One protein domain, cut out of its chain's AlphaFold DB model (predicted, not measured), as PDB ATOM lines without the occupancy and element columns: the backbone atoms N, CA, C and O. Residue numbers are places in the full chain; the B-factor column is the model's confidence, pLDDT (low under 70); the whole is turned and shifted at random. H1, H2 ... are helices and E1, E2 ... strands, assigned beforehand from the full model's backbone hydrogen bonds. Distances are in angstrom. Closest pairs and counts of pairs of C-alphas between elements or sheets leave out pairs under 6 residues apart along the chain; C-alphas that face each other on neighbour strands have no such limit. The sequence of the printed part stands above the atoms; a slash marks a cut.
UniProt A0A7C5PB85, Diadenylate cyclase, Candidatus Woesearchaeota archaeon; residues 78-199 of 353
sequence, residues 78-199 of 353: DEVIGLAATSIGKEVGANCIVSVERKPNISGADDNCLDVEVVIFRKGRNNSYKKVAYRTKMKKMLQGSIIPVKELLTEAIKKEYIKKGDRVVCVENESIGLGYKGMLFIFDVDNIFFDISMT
ATOM      1  N   ASP A  78     150.211 135.582 192.124       78.81
ATOM      2  CA  ASP A  78     150.295 134.116 192.123       78.81
ATOM      3  C   ASP A  78     149.263 133.487 191.173       78.81
ATOM      4  O   ASP A  78     149.556 132.538 190.444       78.81
ATOM      5  N   GLU A  79     148.057 134.057 191.128       81.12
ATOM      6  CA  GLU A  79     146.988 133.619 190.230       81.12
ATOM      7  C   GLU A  79     147.358 133.898 188.770       81.12
ATOM      8  O   GLU A  79     147.206 133.033 187.906       81.12
ATOM      9  N   VAL A  80     147.913 135.081 188.494       86.19
ATOM     10  CA  VAL A  80     148.383 135.453 187.153       86.19
ATOM     11  C   VAL A  80     149.516 134.535 186.698       86.19
ATOM     12  O   VAL A  80     149.493 134.059 185.563       86.19
ATOM     13  N   ILE A  81     150.478 134.237 187.576       86.44
ATOM     14  CA  ILE A  81     151.580 133.316 187.284       86.44
ATOM     15  C   ILE A  81     151.042 131.903 186.994       86.44
ATOM     16  O   ILE A  81     151.459 131.277 186.019       86.44
ATOM     17  N   GLY A  82     150.079 131.412 187.781       84.62
ATOM     18  CA  GLY A  82     149.450 130.106 187.558       84.62
ATOM     19  C   GLY A  82     148.692 130.014 186.228       84.62
ATOM     20  O   GLY A  82     148.816 129.023 185.497       84.62
ATOM     21  N   LEU A  83     147.949 131.066 185.867       85.94
ATOM     22  CA  LEU A  83     147.269 131.163 184.571       85.94
ATOM     23  C   LEU A  83     148.273 131.185 183.412       85.94
ATOM     24  O   LEU A  83     148.108 130.441 182.441       85.94
ATOM     25  N   ALA A  84     149.343 131.975 183.534       88.00
ATOM     26  CA  ALA A  84     150.399 132.053 182.530       88.00
ATOM     27  C   ALA A  84     151.088 130.697 182.329       88.00
ATOM     28  O   ALA A  84     151.232 130.241 181.196       88.00
ATOM     29  N   ALA A  85     151.436 130.003 183.414       89.19
ATOM     30  CA  ALA A  85     152.044 128.679 183.349       89.19
ATOM     31  C   ALA A  85     151.147 127.640 182.670       89.19
ATOM     32  O   ALA A  85     151.636 126.782 181.936       89.19
ATOM     33  N   THR A  86     149.832 127.736 182.874       88.56
ATOM     34  CA  THR A  86     148.856 126.863 182.214       88.56
ATOM     35  C   THR A  86     148.773 127.146 180.714       88.56
ATOM     36  O   THR A  86     148.770 126.202 179.919       88.56
ATOM     37  N   SER A  87     148.753 128.423 180.312       89.94
ATOM     38  CA  SER A  87     148.767 128.810 178.891       89.94
ATOM     39  C   SER A  87     150.046 128.337 178.209       89.94
ATOM     40  O   SER A  87     149.986 127.589 177.234       89.94
ATOM     41  N   ILE A  88     151.201 128.673 178.792       92.69
ATOM     42  CA  ILE A  88     152.518 128.266 178.295       92.69
ATOM     43  C   ILE A  88     152.592 126.744 178.213       92.69
ATOM     44  O   ILE A  88     152.955 126.209 177.171       92.69
ATOM     45  N   GLY A  89     152.181 126.031 179.265       91.31
ATOM     46  CA  GLY A  89     152.153 124.570 179.291       91.31
ATOM     47  C   GLY A  89     151.329 123.968 178.154       91.31
ATOM     48  O   GLY A  89     151.743 122.981 177.550       91.31
ATOM     49  N   LYS A  90     150.192 124.576 177.800       89.00
ATOM     50  CA  LYS A  90     149.385 124.142 176.655       89.00
ATOM     51  C   LYS A  90     150.103 124.391 175.326       89.00
ATOM     52  O   LYS A  90     150.124 123.487 174.493       89.00
ATOM     53  N   GLU A  91     150.679 125.575 175.144       92.19
ATOM     54  CA  GLU A  91     151.357 125.992 173.909       92.19
ATOM     55  C   GLU A  91     152.622 125.178 173.632       92.19
ATOM     56  O   GLU A  91     152.837 124.727 172.509       92.19
ATOM     57  N   VAL A  92     153.424 124.909 174.664       92.69
ATOM     58  CA  VAL A  92     154.643 124.100 174.524       92.69
ATOM     59  C   VAL A  92     154.361 122.600 174.544       92.69
ATOM     60  O   VAL A  92     155.292 121.812 174.405       92.69
ATOM     61  N   GLY A  93     153.110 122.170 174.722       91.50
ATOM     62  CA  GLY A  93     152.755 120.752 174.776       91.50
ATOM     63  C   GLY A  93     153.267 120.033 176.029       91.50
ATOM     64  O   GLY A  93     153.606 118.855 175.963       91.50
ATOM     65  N   ALA A  94     153.333 120.725 177.168       93.50
ATOM     66  CA  ALA A  94     153.761 120.150 178.435       93.50
ATOM     67  C   ALA A  94     152.828 119.024 178.910       93.50
ATOM     68  O   ALA A  94     151.597 119.113 178.855       93.50
ATOM     69  N   ASN A  95     153.436 117.959 179.426       94.69
ATOM     70  CA  ASN A  95     152.743 116.845 180.062       94.69
ATOM     71  C   ASN A  95     152.465 117.132 181.537       94.69
ATOM     72  O   ASN A  95     151.465 116.641 182.068       94.69
ATOM     73  N   CYS A  96     153.335 117.906 182.192       94.12
ATOM     74  CA  CYS A  96     153.207 118.252 183.602       94.12
ATOM     75  C   CYS A  96     153.404 119.753 183.843       94.12
ATOM     76  O   CYS A  96     154.273 120.380 183.239       94.12
ATOM     77  N   ILE A  97     152.640 120.296 184.790       94.75
ATOM     78  CA  ILE A  97     152.899 121.595 185.413       94.75
ATOM     79  C   ILE A  97     153.286 121.327 186.866       94.75
ATOM     80  O   ILE A  97     152.567 120.625 187.577       94.75
ATOM     81  N   VAL A  98     154.426 121.853 187.297       94.88
ATOM     82  CA  VAL A  98     154.969 121.715 188.648       94.88
ATOM     83  C   VAL A  98     154.955 123.084 189.310       94.88
ATOM     84  O   VAL A  98     155.401 124.060 188.719       94.88
ATOM     85  N   SER A  99     154.448 123.152 190.532       93.06
ATOM     86  CA  SER A  99     154.498 124.338 191.378       93.06
ATOM     87  C   SER A  99     155.237 124.008 192.666       93.06
ATOM     88  O   SER A  99     155.018 122.940 193.246       93.06
ATOM     89  N   VAL A 100     156.119 124.911 193.088       91.44
ATOM     90  CA  VAL A 100     156.870 124.795 194.340       91.44
ATOM     91  C   VAL A 100     156.540 125.989 195.225       91.44
ATOM     92  O   VAL A 100     156.723 127.140 194.830       91.44
ATOM     93  N   GLU A 101     156.069 125.706 196.436       88.56
ATOM     94  CA  GLU A 101     155.745 126.717 197.441       88.56
ATOM     95  C   GLU A 101     156.448 126.401 198.758       88.56
ATOM     96  O   GLU A 101     156.386 125.274 199.254       88.56
ATOM     97  N   ARG A 102     157.055 127.405 199.390       88.75
ATOM     98  CA  ARG A 102     157.584 127.253 200.745       88.75
ATOM     99  C   ARG A 102     156.444 127.060 201.744       88.75
ATOM    100  O   ARG A 102     155.464 127.805 201.743       88.75
ATOM    101  N   LYS A 103     156.599 126.101 202.654       88.62
ATOM    102  CA  LYS A 103     155.736 125.928 203.826       88.62
ATOM    103  C   LYS A 103     156.493 126.318 205.104       88.62
ATOM    104  O   LYS A 103     157.720 126.252 205.141       88.62
ATOM    105  N   PRO A 104     155.785 126.766 206.152       78.75
ATOM    106  CA  PRO A 104     156.408 127.056 207.439       78.75
ATOM    107  C   PRO A 104     157.025 125.786 208.049       78.75
ATOM    108  O   PRO A 104     156.414 124.716 208.008       78.75
ATOM    109  N   ASN A 105     158.234 125.914 208.608       65.81
ATOM    110  CA  ASN A 105     159.001 124.791 209.152       65.81
ATOM    111  C   ASN A 105     158.260 124.127 210.323       65.81
ATOM    112  O   ASN A 105     157.836 124.809 211.256       65.81
ATOM    113  N   ILE A 106     158.163 122.793 210.313       56.56
ATOM    114  CA  ILE A 106     157.540 122.021 211.409       56.56
ATOM    115  C   ILE A 106     158.596 121.524 212.417       56.56
ATOM    116  O   ILE A 106     158.270 121.221 213.562       56.56
ATOM    117  N   SER A 107     159.882 121.488 212.049       52.91
ATOM    118  CA  SER A 107     160.944 120.987 212.931       52.91
ATOM    119  C   SER A 107     162.321 121.543 212.568       52.91
ATOM    120  O   SER A 107     162.784 121.279 211.463       52.91
ATOM    121  N   GLY A 108     162.971 122.236 213.516       53.34
ATOM    122  CA  GLY A 108     164.412 122.544 213.555       53.34
ATOM    123  C   GLY A 108     164.978 123.267 212.328       53.34
ATOM    124  O   GLY A 108     165.157 122.663 211.277       53.34
ATOM    125  N   ALA A 109     165.306 124.554 212.475       53.47
ATOM    126  CA  ALA A 109     165.902 125.365 211.417       53.47
ATOM    127  C   ALA A 109     167.286 124.825 211.006       53.47
ATOM    128  O   ALA A 109     168.303 125.168 211.599       53.47
ATOM    129  N   ASP A 110     167.316 123.979 209.979       59.88
ATOM    130  CA  ASP A 110     168.487 123.877 209.118       59.88
ATOM    131  C   ASP A 110     168.499 125.142 208.261       59.88
ATOM    132  O   ASP A 110     167.673 125.314 207.362       59.88
ATOM    133  N   ASP A 111     169.401 126.059 208.596       65.38
ATOM    134  CA  ASP A 111     169.448 127.398 208.018       65.38
ATOM    135  C   ASP A 111     169.779 127.387 206.514       65.38
ATOM    136  O   ASP A 111     169.717 128.423 205.856       65.38
ATOM    137  N   ASN A 112     170.093 126.223 205.937       74.31
ATOM    138  CA  ASN A 112     170.413 126.077 204.520       74.31
ATOM    139  C   ASN A 112     169.299 125.416 203.681       74.31
ATOM    140  O   ASN A 112     169.420 125.328 202.456       74.31
ATOM    141  N   CYS A 113     168.200 124.982 204.311       82.25
ATOM    142  CA  CYS A 113     167.094 124.286 203.646       82.25
ATOM    143  C   CYS A 113     165.742 124.994 203.850       82.25
ATOM    144  O   CYS A 113     165.506 125.686 204.839       82.25
ATOM    145  N   LEU A 114     164.838 124.797 202.895       86.94
ATOM    146  CA  LEU A 114     163.450 125.243 202.903       86.94
ATOM    147  C   LEU A 114     162.541 124.014 202.939       86.94
ATOM    148  O   LEU A 114     162.703 123.105 202.124       86.94
ATOM    149  N   ASP A 115     161.568 123.997 203.848       90.00
ATOM    150  CA  ASP A 115     160.442 123.072 203.739       90.00
ATOM    151  C   ASP A 115     159.529 123.568 202.611       90.00
ATOM    152  O   ASP A 115     159.030 124.695 202.644       90.00
ATOM    153  N   VAL A 116     159.333 122.740 201.589       91.56
ATOM    154  CA  VAL A 116     158.528 123.081 200.412       91.56
ATOM    155  C   VAL A 116     157.433 122.051 200.183       91.56
ATOM    156  O   VAL A 116     157.575 120.864 200.486       91.56
ATOM    157  N   GLU A 117     156.322 122.511 199.628       93.06
ATOM    158  CA  GLU A 117     155.307 121.674 199.012       93.06
ATOM    159  C   GLU A 117     155.491 121.723 197.501       93.06
ATOM    160  O   GLU A 117     155.510 122.795 196.898       93.06
ATOM    161  N   VAL A 118     155.621 120.544 196.900       94.50
ATOM    162  CA  VAL A 118     155.668 120.369 195.455       94.50
ATOM    163  C   VAL A 118     154.311 119.848 195.009       94.50
ATOM    164  O   VAL A 118     153.857 118.794 195.467       94.50
ATOM    165  N   VAL A 119     153.667 120.579 194.104       94.44
ATOM    166  CA  VAL A 119     152.386 120.214 193.498       94.44
ATOM    167  C   VAL A 119     152.602 119.945 192.017       94.44
ATOM    168  O   VAL A 119     153.153 120.772 191.301       94.44
ATOM    169  N   ILE A 120     152.155 118.786 191.545       95.31
ATOM    170  CA  ILE A 120     152.335 118.323 190.171       95.31
ATOM    171  C   ILE A 120     150.962 118.075 189.561       95.31
ATOM    172  O   ILE A 120     150.190 117.247 190.046       95.31
ATOM    173  N   PHE A 121     150.676 118.771 188.469       94.00
ATOM    174  CA  PHE A 121     149.495 118.587 187.640       94.00
ATOM    175  C   PHE A 121     149.901 117.868 186.363       94.00
ATOM    176  O   PHE A 121     150.524 118.452 185.480       94.00
ATOM    177  N   ARG A 122     149.540 116.592 186.248       91.56
ATOM    178  CA  ARG A 122     149.791 115.791 185.051       91.56
ATOM    179  C   ARG A 122     148.586 115.826 184.124       91.56
ATOM    180  O   ARG A 122     147.493 115.443 184.533       91.56
ATOM    181  N   LYS A 123     148.798 116.179 182.861       88.88
ATOM    182  CA  LYS A 123     147.773 116.119 181.819       88.88
ATOM    183  C   LYS A 123     147.339 114.670 181.558       88.88
ATOM    184  O   LYS A 123     148.154 113.792 181.274       88.88
ATOM    185  N   GLY A 124     146.042 114.422 181.688       83.31
ATOM    186  CA  GLY A 124     145.359 113.173 181.375       83.31
ATOM    187  C   GLY A 124     144.739 113.183 179.976       83.31
ATOM    188  O   GLY A 124     145.042 114.026 179.130       83.31
ATOM    189  N   ARG A 125     143.840 112.226 179.720       77.31
ATOM    190  CA  ARG A 125     143.026 112.209 178.492       77.31
ATOM    191  C   ARG A 125     141.939 113.291 178.580       77.31
ATOM    192  O   ARG A 125     141.508 113.641 179.676       77.31
ATOM    193  N   ASN A 126     141.513 113.826 177.436       73.88
ATOM    194  CA  ASN A 126     140.440 114.829 177.333       73.88
ATOM    195  C   ASN A 126     140.685 116.121 178.136       73.88
ATOM    196  O   ASN A 126     139.762 116.669 178.722       73.88
ATOM    197  N   ASN A 127     141.933 116.602 178.181       68.19
ATOM    198  CA  ASN A 127     142.299 117.852 178.864       68.19
ATOM    199  C   ASN A 127     142.044 117.862 180.391       68.19
ATOM    200  O   ASN A 127     142.066 118.922 181.009       68.19
ATOM    201  N   SER A 128     141.840 116.687 180.997       79.44
ATOM    202  CA  SER A 128     141.810 116.511 182.454       79.44
ATOM    203  C   SER A 128     143.218 116.614 183.048       79.44
ATOM    204  O   SER A 128     144.204 116.337 182.362       79.44
ATOM    205  N   TYR A 129     143.328 116.969 184.330       83.75
ATOM    206  CA  TYR A 129     144.603 116.978 185.051       83.75
ATOM    207  C   TYR A 129     144.524 116.120 186.313       83.75
ATOM    208  O   TYR A 129     143.600 116.247 187.113       83.75
ATOM    209  N   LYS A 130     145.528 115.266 186.519       90.31
ATOM    210  CA  LYS A 130     145.741 114.553 187.779       90.31
ATOM    211  C   LYS A 130     146.675 115.376 188.659       90.31
ATOM    212  O   LYS A 130     147.820 115.611 188.279       90.31
ATOM    213  N   LYS A 131     146.197 115.772 189.838       93.62
ATOM    214  CA  LYS A 131     146.984 116.486 190.850       93.62
ATOM    215  C   LYS A 131     147.656 115.500 191.808       93.62
ATOM    216  O   LYS A 131     147.013 114.576 192.301       93.62
ATOM    217  N   VAL A 132     148.929 115.731 192.102       94.75
ATOM    218  CA  VAL A 132     149.681 115.097 193.190       94.75
ATOM    219  C   VAL A 132     150.376 116.198 193.981       94.75
ATOM    220  O   VAL A 132     150.877 117.144 193.385       94.75
ATOM    221  N   ALA A 133     150.408 116.095 195.306       94.44
ATOM    222  CA  ALA A 133     151.134 117.028 196.162       94.44
ATOM    223  C   ALA A 133     151.947 116.258 197.203       94.44
ATOM    224  O   ALA A 133     151.480 115.247 197.732       94.44
ATOM    225  N   TYR A 134     153.157 116.723 197.495       93.50
ATOM    226  CA  TYR A 134     153.986 116.176 198.564       93.50
ATOM    227  C   TYR A 134     154.880 117.255 199.173       93.50
ATOM    228  O   TYR A 134     155.187 118.256 198.532       93.50
ATOM    229  N   ARG A 135     155.313 117.037 200.417       92.88
ATOM    230  CA  ARG A 135     156.276 117.909 201.099       92.88
ATOM    231  C   ARG A 135     157.674 117.306 201.063       92.88
ATOM    232  O   ARG A 135     157.814 116.086 201.165       92.88
ATOM    233  N   THR A 136     158.683 118.155 200.914       92.94
ATOM    234  CA  THR A 136     160.101 117.775 200.914       92.94
ATOM    235  C   THR A 136     160.973 118.957 201.349       92.94
ATOM    236  O   THR A 136     160.469 120.060 201.569       92.94
ATOM    237  N   LYS A 137     162.279 118.721 201.483       90.19
ATOM    238  CA  LYS A 137     163.274 119.762 201.749       90.19
ATOM    239  C   LYS A 137     163.974 120.151 200.455       90.19
ATOM    240  O   LYS A 137     164.482 119.295 199.740       90.19
ATOM    241  N   MET A 138     164.044 121.448 200.198       87.81
ATOM    242  CA  MET A 138     164.776 122.038 199.081       87.81
ATOM    243  C   MET A 138     165.922 122.875 199.637       87.81
ATOM    244  O   MET A 138     165.724 123.647 200.573       87.81
ATOM    245  N   LYS A 139     167.128 122.760 199.081       85.25
ATOM    246  CA  LYS A 139     168.216 123.683 199.439       85.25
ATOM    247  C   LYS A 139     167.829 125.109 199.051       85.25
ATOM    248  O   LYS A 139     167.196 125.310 198.014       85.25
ATOM    249  N   LYS A 140     168.237 126.103 199.844       82.12
ATOM    250  CA  LYS A 140     168.052 127.514 199.469       82.12
ATOM    251  C   LYS A 140     168.681 127.769 198.097       82.12
ATOM    252  O   LYS A 140     169.808 127.347 197.830       82.12
ATOM    253  N   MET A 141     167.946 128.445 197.220       75.69
ATOM    254  CA  MET A 141     168.462 128.782 195.900       75.69
ATOM    255  C   MET A 141     169.492 129.906 195.989       75.69
ATOM    256  O   MET A 141     169.267 130.928 196.632       75.69
ATOM    257  N   LEU A 142     170.620 129.709 195.310       72.94
ATOM    258  CA  LEU A 142     171.603 130.759 195.058       72.94
ATOM    259  C   LEU A 142     171.229 131.490 193.767       72.94
ATOM    260  O   LEU A 142     170.682 130.883 192.845       72.94
ATOM    261  N   GLN A 143     171.548 132.781 193.680       67.50
ATOM    262  CA  GLN A 143     171.246 133.588 192.499       67.50
ATOM    263  C   GLN A 143     171.849 132.958 191.231       67.50
ATOM    264  O   GLN A 143     173.034 132.636 191.191       67.50
ATOM    265  N   GLY A 144     171.015 132.750 190.208       60.38
ATOM    266  CA  GLY A 144     171.415 132.143 188.932       60.38
ATOM    267  C   GLY A 144     171.598 130.619 188.942       60.38
ATOM    268  O   GLY A 144     171.772 130.030 187.878       60.38
ATOM    269  N   SER A 145     171.530 129.952 190.097       73.38
ATOM    270  CA  SER A 145     171.551 128.486 190.171       73.38
ATOM    271  C   SER A 145     170.148 127.932 189.980       73.38
ATOM    272  O   SER A 145     169.221 128.458 190.571       73.38
ATOM    273  N   ILE A 146     169.993 126.841 189.230       77.38
ATOM    274  CA  ILE A 146     168.737 126.067 189.127       77.38
ATOM    275  C   ILE A 146     168.864 124.668 189.750       77.38
ATOM    276  O   ILE A 146     167.987 123.820 189.585       77.38
ATOM    277  N   ILE A 147     169.975 124.402 190.446       79.50
ATOM    278  CA  ILE A 147     170.292 123.079 191.005       79.50
ATOM    279  C   ILE A 147     169.185 122.585 191.948       79.50
ATOM    280  O   ILE A 147     168.737 121.455 191.758       79.50
ATOM    281  N   PRO A 148     168.674 123.390 192.901       84.25
ATOM    282  CA  PRO A 148     167.639 122.903 193.813       84.25
ATOM    283  C   PRO A 148     166.335 122.529 193.093       84.25
ATOM    284  O   PRO A 148     165.686 121.553 193.463       84.25
ATOM    285  N   VAL A 149     165.987 123.234 192.012       84.00
ATOM    286  CA  VAL A 149     164.827 122.904 191.165       84.00
ATOM    287  C   VAL A 149     165.033 121.551 190.484       84.00
ATOM    288  O   VAL A 149     164.155 120.690 190.513       84.00
ATOM    289  N   LYS A 150     166.226 121.318 189.919       82.19
ATOM    290  CA  LYS A 150     166.586 120.026 189.316       82.19
ATOM    291  C   LYS A 150     166.529 118.884 190.335       82.19
ATOM    292  O   LYS A 150     166.033 117.807 190.004       82.19
ATOM    293  N   GLU A 151     166.978 119.103 191.571       83.75
ATOM    294  CA  GLU A 151     166.879 118.115 192.658       83.75
ATOM    295  C   GLU A 151     165.410 117.758 192.961       83.75
ATOM    296  O   GLU A 151     165.072 116.573 193.035       83.75
ATOM    297  N   LEU A 152     164.513 118.752 193.037       88.25
ATOM    298  CA  LEU A 152     163.076 118.519 193.229       88.25
ATOM    299  C   LEU A 152     162.450 117.728 192.076       88.25
ATOM    300  O   LEU A 152     161.694 116.782 192.313       88.25
ATOM    301  N   LEU A 153     162.788 118.072 190.831       87.38
ATOM    302  CA  LEU A 153     162.319 117.336 189.656       87.38
ATOM    303  C   LEU A 153     162.845 115.895 189.660       87.38
ATOM    304  O   LEU A 153     162.088 114.969 189.379       87.38
ATOM    305  N   THR A 154     164.097 115.677 190.072       83.75
ATOM    306  CA  THR A 154     164.672 114.332 190.257       83.75
ATOM    307  C   THR A 154     163.844 113.505 191.236       83.75
ATOM    308  O   THR A 154     163.551 112.336 190.984       83.75
ATOM    309  N   GLU A 155     163.473 114.097 192.372       87.50
ATOM    310  CA  GLU A 155     162.659 113.434 193.386       87.50
ATOM    311  C   GLU A 155     161.271 113.076 192.839       87.50
ATOM    312  O   GLU A 155     160.821 111.939 192.994       87.50
ATOM    313  N   ALA A 156     160.620 114.014 192.145       90.62
ATOM    314  CA  ALA A 156     159.322 113.802 191.511       90.62
ATOM    315  C   ALA A 156     159.349 112.661 190.483       90.62
ATOM    316  O   ALA A 156     158.390 111.892 190.379       90.62
ATOM    317  N   ILE A 157     160.455 112.529 189.748       86.56
ATOM    318  CA  ILE A 157     160.645 111.441 188.795       86.56
ATOM    319  C   ILE A 157     160.877 110.104 189.506       86.56
ATOM    320  O   ILE A 157     160.258 109.105 189.146       86.56
ATOM    321  N   LYS A 158     161.716 110.067 190.552       82.88
ATOM    322  CA  LYS A 158     161.927 108.855 191.370       82.88
ATOM    323  C   LYS A 158     160.627 108.352 192.006       82.88
ATOM    324  O   LYS A 158     160.464 107.151 192.181       82.88
ATOM    325  N   LYS A 159     159.709 109.266 192.333       86.44
ATOM    326  CA  LYS A 159     158.355 108.971 192.833       86.44
ATOM    327  C   LYS A 159     157.348 108.610 191.729       86.44
ATOM    328  O   LYS A 159     156.175 108.408 192.028       86.44
ATOM    329  N   GLU A 160     157.781 108.548 190.469       85.56
ATOM    330  CA  GLU A 160     156.973 108.259 189.273       85.56
ATOM    331  C   GLU A 160     155.833 109.255 188.986       85.56
ATOM    332  O   GLU A 160     154.911 108.970 188.213       85.56
ATOM    333  N   TYR A 161     155.882 110.454 189.576       91.12
ATOM    334  CA  TYR A 161     154.906 111.514 189.301       91.12
ATOM    335  C   TYR A 161     155.177 112.197 187.955       91.12
ATOM    336  O   TYR A 161     154.243 112.590 187.250       91.12
ATOM    337  N   ILE A 162     156.456 112.266 187.588       91.25
ATOM    338  CA  ILE A 162     156.966 112.712 186.293       91.25
ATOM    339  C   ILE A 162     157.665 111.519 185.631       91.25
ATOM    340  O   ILE A 162     158.306 110.713 186.304       91.25
ATOM    341  N   LYS A 163     157.516 111.375 184.316       85.75
ATOM    342  CA  LYS A 163     158.001 110.233 183.537       85.75
ATOM    343  C   LYS A 163     159.016 110.675 182.489       85.75
ATOM    344  O   LYS A 163     159.030 111.827 182.063       85.75
ATOM    345  N   LYS A 164     159.845 109.724 182.047       80.50
ATOM    346  CA  LYS A 164     160.739 109.900 180.894       80.50
ATOM    347  C   LYS A 164     159.936 110.381 179.672       80.50
ATOM    348  O   LYS A 164     158.828 109.887 179.452       80.50
ATOM    349  N   GLY A 165     160.489 111.325 178.912       82.69
ATOM    350  CA  GLY A 165     159.824 111.963 177.774       82.69
ATOM    351  C   GLY A 165     158.754 113.005 178.123       82.69
ATOM    352  O   GLY A 165     158.167 113.578 177.209       82.69
ATOM    353  N   ASP A 166     158.475 113.273 179.406       91.50
ATOM    354  CA  ASP A 166     157.583 114.377 179.756       91.50
ATOM    355  C   ASP A 166     158.268 115.726 179.513       91.50
ATOM    356  O   ASP A 166     159.418 115.945 179.901       91.50
ATOM    357  N   ARG A 167     157.501 116.671 178.978       92.94
ATOM    358  CA  ARG A 167     157.802 118.098 179.062       92.94
ATOM    359  C   ARG A 167     157.135 118.697 180.295       92.94
ATOM    360  O   ARG A 167     155.943 118.487 180.534       92.94
ATOM    361  N   VAL A 168     157.902 119.445 181.076       93.50
ATOM    362  CA  VAL A 168     157.512 119.973 182.384       93.50
ATOM    363  C   VAL A 168     157.637 121.490 182.386       93.50
ATOM    364  O   VAL A 168     158.699 122.019 182.075       93.50
ATOM    365  N   VAL A 169     156.574 122.186 182.783       94.56
ATOM    366  CA  VAL A 169     156.637 123.607 183.154       94.56
ATOM    367  C   VAL A 169     156.709 123.689 184.671       94.56
ATOM    368  O   VAL A 169     155.777 123.262 185.343       94.56
ATOM    369  N   CYS A 170     157.807 124.201 185.213       92.50
ATOM    370  CA  CYS A 170     157.996 124.412 186.643       92.50
ATOM    371  C   CYS A 170     157.826 125.889 186.981       92.50
ATOM    372  O   CYS A 170     158.353 126.750 186.279       92.50
ATOM    373  N   VAL A 171     157.104 126.168 188.057       91.94
ATOM    374  CA  VAL A 171     156.732 127.510 188.482       91.94
ATOM    375  C   VAL A 171     157.031 127.668 189.956       91.94
ATOM    376  O   VAL A 171     156.631 126.845 190.782       91.94
ATOM    377  N   GLU A 172     157.693 128.761 190.283       87.56
ATOM    378  CA  GLU A 172     158.039 129.123 191.648       87.56
ATOM    379  C   GLU A 172     157.573 130.548 191.911       87.56
ATOM    380  O   GLU A 172     157.596 131.384 191.005       87.56
ATOM    381  N   ASN A 173     157.145 130.829 193.137       83.69
ATOM    382  CA  ASN A 173     156.754 132.171 193.559       83.69
ATOM    383  C   ASN A 173     157.800 132.790 194.499       83.69
ATOM    384  O   ASN A 173     158.831 132.193 194.819       83.69
ATOM    385  N   GLU A 174     157.516 134.001 194.972       83.31
ATOM    386  CA  GLU A 174     158.397 134.765 195.866       83.31
ATOM    387  C   GLU A 174     158.792 134.012 197.149       83.31
ATOM    388  O   GLU A 174     159.841 134.289 197.735       83.31
ATOM    389  N   SER A 175     157.999 133.019 197.567       77.25
ATOM    390  CA  SER A 175     158.221 132.270 198.808       77.25
ATOM    391  C   SER A 175     159.548 131.494 198.842       77.25
ATOM    392  O   SER A 175     160.044 131.180 199.930       77.25
ATOM    393  N   ILE A 176     160.161 131.247 197.676       78.62
ATOM    394  CA  ILE A 176     161.462 130.573 197.528       78.62
ATOM    395  C   ILE A 176     162.653 131.511 197.835       78.62
ATOM    396  O   ILE A 176     163.767 131.044 198.067       78.62
ATOM    397  N   GLY A 177     162.423 132.825 197.966       65.62
ATOM    398  CA  GLY A 177     163.378 133.749 198.597       65.62
ATOM    399  C   GLY A 177     164.481 134.304 197.692       65.62
ATOM    400  O   GLY A 177     165.537 134.684 198.187       65.62
ATOM    401  N   LEU A 178     164.242 134.381 196.380       67.19
ATOM    402  CA  LEU A 178     165.207 134.891 195.392       67.19
ATOM    403  C   LEU A 178     165.028 136.374 195.023       67.19
ATOM    404  O   LEU A 178     165.731 136.881 194.154       67.19
ATOM    405  N   GLY A 179     164.073 137.069 195.647       73.25
ATOM    406  CA  GLY A 179     163.754 138.469 195.333       73.25
ATOM    407  C   GLY A 179     162.954 138.669 194.037       73.25
ATOM    408  O   GLY A 179     162.647 139.805 193.681       73.25
ATOM    409  N   TYR A 180     162.584 137.586 193.348       80.69
ATOM    410  CA  TYR A 180     161.665 137.600 192.208       80.69
ATOM    411  C   TYR A 180     160.240 137.275 192.662       80.69
ATOM    412  O   TYR A 180     160.045 136.454 193.554       80.69
ATOM    413  N   LYS A 181     159.236 137.880 192.015       80.38
ATOM    414  CA  LYS A 181     157.821 137.567 192.282       80.38
ATOM    415  C   LYS A 181     157.393 136.198 191.754       80.38
ATOM    416  O   LYS A 181     156.503 135.579 192.324       80.38
ATOM    417  N   GLY A 182     158.060 135.717 190.713       81.25
ATOM    418  CA  GLY A 182     157.937 134.348 190.248       81.25
ATOM    419  C   GLY A 182     158.989 134.002 189.210       81.25
ATOM    420  O   GLY A 182     159.581 134.885 188.586       81.25
ATOM    421  N   MET A 183     159.223 132.709 189.040       85.81
ATOM    422  CA  MET A 183     160.106 132.150 188.025       85.81
ATOM    423  C   MET A 183     159.390 131.013 187.313       85.81
ATOM    424  O   MET A 183     158.631 130.264 187.929       85.81
ATOM    425  N   LEU A 184     159.647 130.886 186.015       89.00
ATOM    426  CA  LEU A 184     159.103 129.823 185.188       89.00
ATOM    427  C   LEU A 184     160.237 129.162 184.417       89.00
ATOM    428  O   LEU A 184     161.024 129.833 183.752       89.00
ATOM    429  N   PHE A 185     160.280 127.840 184.483       88.06
ATOM    430  CA  PHE A 185     161.236 127.019 183.765       88.06
ATOM    431  C   PHE A 185     160.496 125.982 182.932       88.06
ATOM    432  O   PHE A 185     159.489 125.427 183.369       88.06
ATOM    433  N   ILE A 186     161.012 125.696 181.742       90.50
ATOM    434  CA  ILE A 186     160.505 124.623 180.891       90.50
ATOM    435  C   ILE A 186     161.625 123.616 180.730       90.50
ATOM    436  O   ILE A 186     162.741 123.983 180.365       90.50
ATOM    437  N   PHE A 187     161.322 122.357 181.006       85.44
ATOM    438  CA  PHE A 187     162.289 121.286 180.912       85.44
ATOM    439  C   PHE A 187     161.721 120.092 180.164       85.44
ATOM    440  O   PHE A 187     160.586 119.684 180.401       85.44
ATOM    441  N   ASP A 188     162.555 119.477 179.337       87.19
ATOM    442  CA  ASP A 188     162.315 118.128 178.844       87.19
ATOM    443  C   ASP A 188     163.023 117.153 179.793       87.19
ATOM    444  O   ASP A 188     164.218 117.286 180.073       87.19
ATOM    445  N   VAL A 189     162.278 116.191 180.343       83.00
ATOM    446  CA  VAL A 189     162.773 115.294 181.403       83.00
ATOM    447  C   VAL A 189     163.978 114.482 180.945       83.00
ATOM    448  O   VAL A 189     164.873 114.227 181.748       83.00
ATOM    449  N   ASP A 190     164.058 114.152 179.659       74.19
ATOM    450  CA  ASP A 190     165.208 113.456 179.081       74.19
ATOM    451  C   ASP A 190     166.515 114.254 179.258       74.19
ATOM    452  O   ASP A 190     167.530 113.683 179.657       74.19
ATOM    453  N   ASN A 191     166.465 115.582 179.094       65.94
ATOM    454  CA  ASN A 191     167.616 116.472 179.288       65.94
ATOM    455  C   ASN A 191     167.932 116.683 180.776       65.94
ATOM    456  O   ASN A 191     169.090 116.755 181.173       65.94
ATOM    457  N   ILE A 192     166.918 116.722 181.645       59.03
ATOM    458  CA  ILE A 192     167.154 116.809 183.095       59.03
ATOM    459  C   ILE A 192     167.869 115.554 183.608       59.03
ATOM    460  O   ILE A 192     168.831 115.656 184.368       59.03
ATOM    461  N   PHE A 193     167.422 114.364 183.189       61.41
ATOM    462  CA  PHE A 193     168.097 113.105 183.514       61.41
ATOM    463  C   PHE A 193     169.549 113.100 183.047       61.41
ATOM    464  O   PHE A 193     170.415 112.571 183.755       61.41
ATOM    465  N   PHE A 194     169.797 113.690 181.876       59.88
ATOM    466  CA  PHE A 194     171.132 113.900 181.348       59.88
ATOM    467  C   PHE A 194     172.005 114.697 182.324       59.88
ATOM    468  O   PHE A 194     173.004 114.179 182.825       59.88
ATOM    469  N   ASP A 195     171.543 115.885 182.709       59.91
ATOM    470  CA  ASP A 195     172.264 116.812 183.585       59.91
ATOM    471  C   ASP A 195     172.511 116.270 185.005       59.91
ATOM    472  O   ASP A 195     173.580 116.466 185.592       59.91
ATOM    473  N   ILE A 196     171.526 115.586 185.595       57.66
ATOM    474  CA  ILE A 196     171.664 115.020 186.948       57.66
ATOM    475  C   ILE A 196     172.694 113.894 186.943       57.66
ATOM    476  O   ILE A 196     173.543 113.819 187.832       57.66
ATOM    477  N   SER A 197     172.641 113.017 185.941       60.12
ATOM    478  CA  SER A 197     173.601 111.915 185.861       60.12
ATOM    479  C   SER A 197     175.000 112.441 185.539       60.12
ATOM    480  O   SER A 197     175.961 111.965 186.134       60.12
ATOM    481  N   MET A 198     175.108 113.471 184.691       63.00
ATOM    482  CA  MET A 198     176.340 114.230 184.454       63.00
ATOM    483  C   MET A 198     176.940 114.773 185.755       63.00
ATOM    484  O   MET A 198     178.120 114.568 186.011       63.00
ATOM    485  N   THR A 199     176.133 115.371 186.640       60.44
ATOM    486  CA  THR A 199     176.611 115.925 187.926       60.44
ATOM    487  C   THR A 199     177.304 114.871 188.808       60.44
ATOM    488  O   THR A 199     178.262 115.168 189.516       60.44
TER     489      THR A 199
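What this domain is: This is residues 78 to 199 of the 353 residues of the protein "Diadenylate cyclase" of Candidatus Woesearchaeota archaeon (UniProt A0A7C5PB85). A twisted five-stranded sheet forms the middle, with H1 along one face and H2 cupped by the curl of the other; H3 runs on from E5 at the sheet's edge and packs steeply on H2. The 122 printed residues hold three named helices and five named strands, in the order H1 E1 E2 E3 H2 E4 E5 H3, of mixed class. The mixed sheet runs E3 E2 E1 E4 E5, only E1 and E4 being parallel. The whole is compact, with a radius of gyration of the C-alphas of 14.1 A and spans of 44 by 35 by 26 A.

Where its parts are: The longest strands are E2, residues 113 to 123, 30.3 A, and E3, residues 129 to 139, 28.5 A, which bends by 65 degrees at residue 136. E1 is residues 96 to 102, E4 167 to 173 and E5 182 to 188. H1, residues 78 to 91, 20.0 A, begins at C-alpha 78 (150.295, 134.116, 192.123). H2 is residues 147 to 158, and H3, residues 189 to 199, ends at C-alpha 199 (176.611, 115.925, 187.926).

How they stand to each other: E1, E2 and E3 form a meander, each strand the antiparallel neighbour of the one before; N 99 and O 119 are 2.8 A apart, N 118 and O 134 2.8 A. E1 and E4 are parallel, with N 98 and O 169 at 2.8 A; E4 and E5 form a hairpin, with N 170 and O 185 at 2.8 A. E3, H2, E4 make a split strand-helix-strand unit, E2 and E1 between its strands, with a right-handed crossover. H1 is on the sheet at a height of 8.5 A, along E4 at 12 degrees on the local plane; the closest C-alphas, Gly 89 and Val 169, are 6.0 A apart. H2 is on the opposite face, making three layers, helices on both faces; its C-alpha closest to E3 is Pro 148, 5.7 A from that of Lys 139. H2, with residues 150 to 154 alone, touches H3 at a steep tilt of 63 degrees, opposite ways; the closest C-alphas, Lys 150 and Ile 192, are 7.0 A apart. In H1, H2 and H3 every O i to N i+4 pair is within hydrogen-bond range.

The domain as a whole: The farthest C-alphas, Gly 108 and Asn 126, are 44.1 A apart. The printed part has no cut, and no link is long. The model's pLDDT is under 70 at residues 105 to 111, 127, 143 to 144, 177 to 178 and 191 to 199.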